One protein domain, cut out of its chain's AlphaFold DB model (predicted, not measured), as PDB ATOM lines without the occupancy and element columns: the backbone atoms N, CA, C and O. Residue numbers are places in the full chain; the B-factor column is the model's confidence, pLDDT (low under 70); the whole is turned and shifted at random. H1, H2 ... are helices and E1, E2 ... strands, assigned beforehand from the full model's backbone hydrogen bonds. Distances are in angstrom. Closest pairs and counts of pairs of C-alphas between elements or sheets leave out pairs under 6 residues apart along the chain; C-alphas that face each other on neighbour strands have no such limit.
ATOM      1  N   PHE A   3     181.965 136.818  78.462       89.75
ATOM      2  CA  PHE A   3     181.951 136.202  77.148       89.75
ATOM      3  C   PHE A   3     180.527 135.826  76.769       89.75
ATOM      4  O   PHE A   3     179.757 135.357  77.608       89.75
ATOM      5  N   LEU A   4     180.210 135.997  75.494       88.62
ATOM      6  CA  LEU A   4     179.015 135.488  74.855       88.62
ATOM      7  C   LEU A   4     179.385 134.177  74.164       88.62
ATOM      8  O   LEU A   4     180.181 134.168  73.232       88.62
ATOM      9  N   VAL A   5     178.835 133.063  74.631       87.12
ATOM     10  CA  VAL A   5     179.102 131.737  74.068       87.12
ATOM     11  C   VAL A   5     177.849 131.238  73.376       87.12
ATOM     12  O   VAL A   5     176.840 130.966  74.026       87.12
ATOM     13  N   ARG A   6     177.904 131.077  72.058       86.62
ATOM     14  CA  ARG A   6     176.795 130.569  71.252       86.62
ATOM     15  C   ARG A   6     177.034 129.106  70.899       86.62
ATOM     16  O   ARG A   6     178.016 128.755  70.253       86.62
ATOM     17  N   ARG A   7     176.122 128.224  71.311       82.94
ATOM     18  CA  ARG A   7     176.251 126.770  71.122       82.94
ATOM     19  C   ARG A   7     175.068 126.212  70.360       82.94
ATOM     20  O   ARG A   7     173.926 126.588  70.606       82.94
ATOM     21  N   TYR A   8     175.359 125.281  69.458       77.12
ATOM     22  CA  TYR A   8     174.343 124.608  68.666       77.12
ATOM     23  C   TYR A   8     173.985 123.250  69.279       77.12
ATOM     24  O   TYR A   8     174.848 122.392  69.478       77.12
ATOM     25  N   TYR A   9     172.695 123.047  69.541       76.06
ATOM     26  CA  TYR A   9     172.120 121.759  69.933       76.06
ATOM     27  C   TYR A   9     171.148 121.271  68.844       76.06
ATOM     28  O   TYR A   9     171.566 120.708  67.836       76.06
ATOM     29  N   SER A  10     169.846 121.512  69.026       72.44
ATOM     30  CA  SER A  10     168.793 121.423  67.994       72.44
ATOM     31  C   SER A  10     168.343 122.804  67.489       72.44
ATOM     32  O   SER A  10     167.385 122.911  66.730       72.44
ATOM     33  N   GLY A  11     169.038 123.836  67.956       71.19
ATOM     34  CA  GLY A  11     168.902 125.267  67.713       71.19
ATOM     35  C   GLY A  11     170.061 125.957  68.441       71.19
ATOM     36  O   GLY A  11     170.857 125.282  69.109       71.19
ATOM     37  N   PHE A  12     170.192 127.267  68.290       76.12
ATOM     38  CA  PHE A  12     171.261 128.027  68.934       76.12
ATOM     39  C   PHE A  12     170.830 128.509  70.314       76.12
ATOM     40  O   PHE A  12     169.769 129.104  70.434       76.12
ATOM     41  N   CYS A  13     171.671 128.277  71.322       81.75
ATOM     42  CA  CYS A  13     171.534 128.861  72.655       81.75
ATOM     43  C   CYS A  13     172.726 129.778  72.916       81.75
ATOM     44  O   CYS A  13     173.858 129.427  72.554       81.75
ATOM     45  N   THR A  14     172.489 130.912  73.565       85.69
ATOM     46  CA  THR A  14     173.519 131.921  73.810       85.69
ATOM     47  C   THR A  14     173.680 132.129  75.308       85.69
ATOM     48  O   THR A  14     172.731 132.437  76.013       85.69
ATOM     49  N   TYR A  15     174.904 131.977  75.803       86.75
ATOM     50  CA  TYR A  15     175.217 132.059  77.224       86.75
ATOM     51  C   TYR A  15     176.136 133.241  77.492       86.75
ATOM     52  O   TYR A  15     177.198 133.347  76.882       86.75
ATOM     53  N   GLU A  16     175.765 134.086  78.446       90.38
ATOM     54  CA  GLU A  16     176.685 135.056  79.032       90.38
ATOM     55  C   GLU A  16     177.427 134.389  80.197       90.38
ATOM     56  O   GLU A  16     176.804 133.906  81.147       90.38
ATOM     57  N   VAL A  17     178.757 134.323  80.118       90.31
ATOM     58  CA  VAL A  17     179.599 133.672  81.131       90.31
ATOM     59  C   VAL A  17     180.770 134.556  81.541       90.31
ATOM     60  O   VAL A  17     181.428 135.176  80.708       90.31
ATOM     61  N   ASP A  18     181.066 134.573  82.839       91.69
ATOM     62  CA  ASP A  18     182.298 135.155  83.366       91.69
ATOM     63  C   ASP A  18     183.426 134.114  83.340       91.69
ATOM     64  O   ASP A  18     183.333 133.068  83.988       91.69
ATOM     65  N   ALA A  19     184.507 134.405  82.614       91.00
ATOM     66  CA  ALA A  19     185.678 133.537  82.504       91.00
ATOM     67  C   ALA A  19     187.000 134.326  82.438       91.00
ATOM     68  O   ALA A  19     187.017 135.561  82.355       91.00
ATOM     69  N   GLU A  20     188.119 133.603  82.516       88.94
ATOM     70  CA  GLU A  20     189.473 134.161  82.384       88.94
ATOM     71  C   GLU A  20     189.927 134.238  80.917       88.94
ATOM     72  O   GLU A  20     190.666 135.154  80.560       88.94
ATOM     73  N   ASP A  21     189.446 133.320  80.074       89.50
ATOM     74  CA  ASP A  21     189.730 133.218  78.641       89.50
ATOM     75  C   ASP A  21     188.566 132.531  77.884       89.50
ATOM     76  O   ASP A  21     187.591 132.069  78.491       89.50
ATOM     77  N   GLU A  22     188.659 132.487  76.551       87.19
ATOM     78  CA  GLU A  22     187.642 131.900  75.664       87.19
ATOM     79  C   GLU A  22     187.452 130.390  75.893       87.19
ATOM     80  O   GLU A  22     186.323 129.895  75.898       87.19
ATOM     81  N   ASP A  23     188.539 129.650  76.139       89.69
ATOM     82  CA  ASP A  23     188.494 128.205  76.387       89.69
ATOM     83  C   ASP A  23     187.755 127.892  77.701       89.69
ATOM     84  O   ASP A  23     186.954 126.952  77.786       89.69
ATOM     85  N   ALA A  24     187.995 128.686  78.745       90.69
ATOM     86  CA  ALA A  24     187.295 128.609  80.016       90.69
ATOM     87  C   ALA A  24     185.816 128.984  79.854       90.69
ATOM     88  O   ALA A  24     184.956 128.265  80.369       90.69
ATOM     89  N   ALA A  25     185.508 130.039  79.091       90.75
ATOM     90  CA  ALA A  25     184.136 130.438  78.779       90.75
ATOM     91  C   ALA A  25     183.365 129.308  78.083       90.75
ATOM     92  O   ALA A  25     182.279 128.920  78.529       90.75
ATOM     93  N   TYR A  26     183.961 128.705  77.053       88.00
ATOM     94  CA  TYR A  26     183.373 127.578  76.334       88.00
ATOM     95  C   TYR A  26     183.123 126.374  77.252       88.00
ATOM     96  O   TYR A  26     182.048 125.761  77.235       88.00
ATOM     97  N   ASN A  27     184.095 126.040  78.107       90.06
ATOM     98  CA  ASN A  27     183.962 124.940  79.057       90.06
ATOM     99  C   ASN A  27     182.880 125.196  80.114       90.06
ATOM    100  O   ASN A  27     182.171 124.259  80.479       90.06
ATOM    101  N   ILE A  28     182.710 126.431  80.592       90.25
ATOM    102  CA  ILE A  28     181.626 126.791  81.520       90.25
ATOM    103  C   ILE A  28     180.272 126.638  80.824       90.25
ATOM    104  O   ILE A  28     179.407 125.918  81.330       90.25
ATOM    105  N   ALA A  29     180.117 127.206  79.624       88.00
ATOM    106  CA  ALA A  29     178.891 127.113  78.828       88.00
ATOM    107  C   ALA A  29     178.509 125.664  78.469       88.00
ATOM    108  O   ALA A  29     177.345 125.361  78.202       88.00
ATOM    109  N   ARG A  30     179.466 124.725  78.502       84.88
ATOM    110  CA  ARG A  30     179.206 123.288  78.341       84.88
ATOM    111  C   ARG A  30     178.407 122.652  79.473       84.88
ATOM    112  O   ARG A  30     177.735 121.646  79.245       84.88
ATOM    113  N   HIS A  31     178.495 123.212  80.669       87.75
ATOM    114  CA  HIS A  31     177.862 122.668  81.867       87.75
ATOM    115  C   HIS A  31     176.593 123.430  82.263       87.75
ATOM    116  O   HIS A  31     175.944 123.048  83.238       87.75
ATOM    117  N   LEU A  32     176.233 124.484  81.523       85.25
ATOM    118  CA  LEU A  32     174.999 125.223  81.750       85.25
ATOM    119  C   LEU A  32     173.791 124.428  81.237       85.25
ATOM    120  O   LEU A  32     173.893 123.742  80.213       85.25
ATOM    121  N   PRO A  33     172.658 124.474  81.963       82.12
ATOM    122  CA  PRO A  33     171.432 123.860  81.489       82.12
ATOM    123  C   PRO A  33     171.025 124.506  80.166       82.12
ATOM    124  O   PRO A  33     171.155 125.716  79.992       82.12
ATOM    125  N   ILE A  34     170.534 123.680  79.247       78.31
ATOM    126  CA  ILE A  34     169.940 124.171  78.009       78.31
ATOM    127  C   ILE A  34     168.644 124.869  78.393       78.31
ATOM    128  O   ILE A  34     167.775 124.245  79.006       78.31
ATOM    129  N   ASP A  35     168.528 126.143  78.040       72.44
ATOM    130  CA  ASP A  35     167.244 126.820  78.077       72.44
ATOM    131  C   ASP A  35     166.467 126.425  76.816       72.44
ATOM    132  O   ASP A  35     166.809 126.816  75.698       72.44
ATOM    133  N   GLU A  36     165.471 125.554  76.989       67.69
ATOM    134  CA  GLU A  36     164.650 125.050  75.888       67.69
ATOM    135  C   GLU A  36     163.843 126.171  75.213       67.69
ATOM    136  O   GLU A  36     163.549 126.062  74.020       67.69
ATOM    137  N   ASP A  37     163.552 127.264  75.933       68.81
ATOM    138  CA  ASP A  37     162.874 128.445  75.388       68.81
ATOM    139  C   ASP A  37     163.805 129.279  74.489       68.81
ATOM    140  O   ASP A  37     163.335 129.997  73.603       68.81
ATOM    141  N   GLU A  38     165.125 129.145  74.656       63.25
ATOM    142  CA  GLU A  38     166.126 129.780  73.796       63.25
ATOM    143  C   GLU A  38     166.481 128.960  72.555       63.25
ATOM    144  O   GLU A  38     167.232 129.442  71.712       63.25
ATOM    145  N   ILE A  39     165.947 127.743  72.386       66.25
ATOM    146  CA  ILE A  39     166.193 126.938  71.183       66.25
ATOM    147  C   ILE A  39     165.465 127.588  69.999       66.25
ATOM    148  O   ILE A  39     164.336 127.245  69.630       66.25
ATOM    149  N   LEU A  40     166.146 128.536  69.361       64.12
ATOM    150  CA  LEU A  40     165.671 129.190  68.156       64.12
ATOM    151  C   LEU A  40     165.549 128.139  67.048       64.12
ATOM    152  O   LEU A  40     166.531 127.567  66.579       64.12
ATOM    153  N   SER A  41     164.313 127.884  66.613       59.72
ATOM    154  CA  SER A  41     163.988 126.935  65.534       59.72
ATOM    155  C   SER A  41     164.287 127.490  64.131       59.72
ATOM    156  O   SER A  41     163.821 126.955  63.123       59.72
ATOM    157  N   THR A  42     165.003 128.609  64.049       60.19
ATOM    158  CA  THR A  42     165.366 129.269  62.796       60.19
ATOM    159  C   THR A  42     166.618 128.640  62.197       60.19
ATOM    160  O   THR A  42     167.548 128.276  62.910       60.19
ATOM    161  N   LEU A  43     166.649 128.522  60.865       62.25
ATOM    162  CA  LEU A  43     167.840 128.131  60.104       62.25
ATOM    163  C   LEU A  43     168.895 129.240  60.220       62.25
ATOM    164  O   LEU A  43     168.976 130.118  59.363       62.25
ATOM    165  N   GLU A  44     169.658 129.226  61.303       65.81
ATOM    166  CA  GLU A  44     170.833 130.072  61.470       65.81
ATOM    167  C   GLU A  44     172.056 129.436  60.792       65.81
ATOM    168  O   GLU A  44     172.103 128.232  60.515       65.81
ATOM    169  N   ASP A  45     173.033 130.273  60.447       71.00
ATOM    170  CA  ASP A  45     174.226 129.834  59.734       71.00
ATOM    171  C   ASP A  45     175.092 128.949  60.637       71.00
ATOM    172  O   ASP A  45     175.532 129.368  61.707       71.00
ATOM    173  N   TRP A  46     175.367 127.724  60.184       70.06
ATOM    174  CA  TRP A  46     176.160 126.736  60.920       70.06
ATOM    175  C   TRP A  46     177.555 127.244  61.315       70.06
ATOM    176  O   TRP A  46     178.162 126.691  62.227       70.06
ATOM    177  N   ARG A  47     178.068 128.285  60.646       71.31
ATOM    178  CA  ARG A  47     179.362 128.910  60.953       71.31
ATOM    179  C   ARG A  47     179.404 129.614  62.311       71.31
ATOM    180  O   ARG A  47     180.500 129.796  62.820       71.31
ATOM    181  N   HIS A  48     178.253 129.969  62.883       67.50
ATOM    182  CA  HIS A  48     178.157 130.549  64.231       67.50
ATOM    183  C   HIS A  48     178.006 129.485  65.331       67.50
ATOM    184  O   HIS A  48     177.783 129.812  66.496       67.50
ATOM    185  N   ALA A  49     178.064 128.193  64.981       68.44
ATOM    186  CA  ALA A  49     178.065 127.129  65.975       68.44
ATOM    187  C   ALA A  49     179.398 127.149  66.727       68.44
ATOM    188  O   ALA A  49     180.450 127.062  66.099       68.44
ATOM    189  N   ASP A  50     179.326 127.250  68.057       73.88
ATOM    190  CA  ASP A  50     180.478 127.282  68.968       73.88
ATOM    191  C   ASP A  50     181.290 128.593  68.939       73.88
ATOM    192  O   ASP A  50     182.475 128.609  69.265       73.88
ATOM    193  N   GLU A  51     180.642 129.703  68.587       83.25
ATOM    194  CA  GLU A  51     181.226 131.046  68.634       83.25
ATOM    195  C   GLU A  51     181.370 131.534  70.086       83.25
ATOM    196  O   GLU A  51     180.453 131.386  70.902       83.25
ATOM    197  N   VAL A  52     182.532 132.103  70.411       84.69
ATOM    198  CA  VAL A  52     182.827 132.731  71.704       84.69
ATOM    199  C   VAL A  52     183.286 134.155  71.424       84.69
ATOM    200  O   VAL A  52     184.308 134.354  70.775       84.69
ATOM    201  N   GLU A  53     182.537 135.139  71.906       86.62
ATOM    202  CA  GLU A  53     182.869 136.556  71.751       86.62
ATOM    203  C   GLU A  53     183.119 137.188  73.118       86.62
ATOM    204  O   GLU A  53     182.385 136.937  74.070       86.62
ATOM    205  N   VAL A  54     184.145 138.031  73.236       86.31
ATOM    206  CA  VAL A  54     184.329 138.865  74.431       86.31
ATOM    207  C   VAL A  54     183.277 139.969  74.405       86.31
ATOM    208  O   VAL A  54     183.205 140.740  73.451       86.31
ATOM    209  N   ILE A  55     182.498 140.079  75.475       83.69
ATOM    210  CA  ILE A  55     181.604 141.216  75.685       83.69
ATOM    211  C   ILE A  55     182.444 142.281  76.391       83.69
ATOM    212  O   ILE A  55     182.524 142.320  77.620       83.69
TER     213      ILE A  55
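This is residues 3 to 55 of the 60 residues of an uncharacterized protein of Candidatus Poribacteria bacterium (UniProt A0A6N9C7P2). A small antiparallel sheet of three strands has one helix, H1, over one face, and a long loop, residues 30 to 50, swings round the sheet from H1 back to E3. The printed part has 53 residues, with E1, E2, H1 and E3 along it; the class is mixed, with 25 residues in named elements, under half. It is compact, radius of gyration of the C-alphas 10.6 A, spanning 31 by 22 by 15 A.

E1, residues 3 to 8, is the inner strand of the order E2, E1, E3. E2, residues 12 to 18, forms a hairpin with E1, antiparallel at 153 degrees; N 5 and O 15 are 2.8 A apart, within hydrogen-bond range. H1, residues 22 to 29, is on the sheet at a height over the sheet of 7.9 A; its closest C-alphas to E2 are Ala 25 and Val 17, 6.0 A. Every O i to N i+4 pair in H1 is within hydrogen-bond range. E3, residues 51 to 54, is antiparallel to E1 at 171 degrees, with N 4 and O 53 2.8 A apart, within hydrogen-bond range. E2, H1 and E3 make a split strand-helix-strand unit, two strands running the same way with E1 between them, its crossover right-handed.

E1 begins at C-alpha 3 (181.951, 136.202, 77.148) and is 16.3 A long, E2 19.5 A, H1 10.5 A. E3, 10.2 A, ends at C-alpha 54 (184.329, 138.865, 74.431).

The C-alphas farthest apart, Glu 20 and Leu 43, are 31.6 A apart. The printed part has no cut; the link from H1 to E3 is long. pLDDT is under 70 at residues 36 to 44 and 48 to 49.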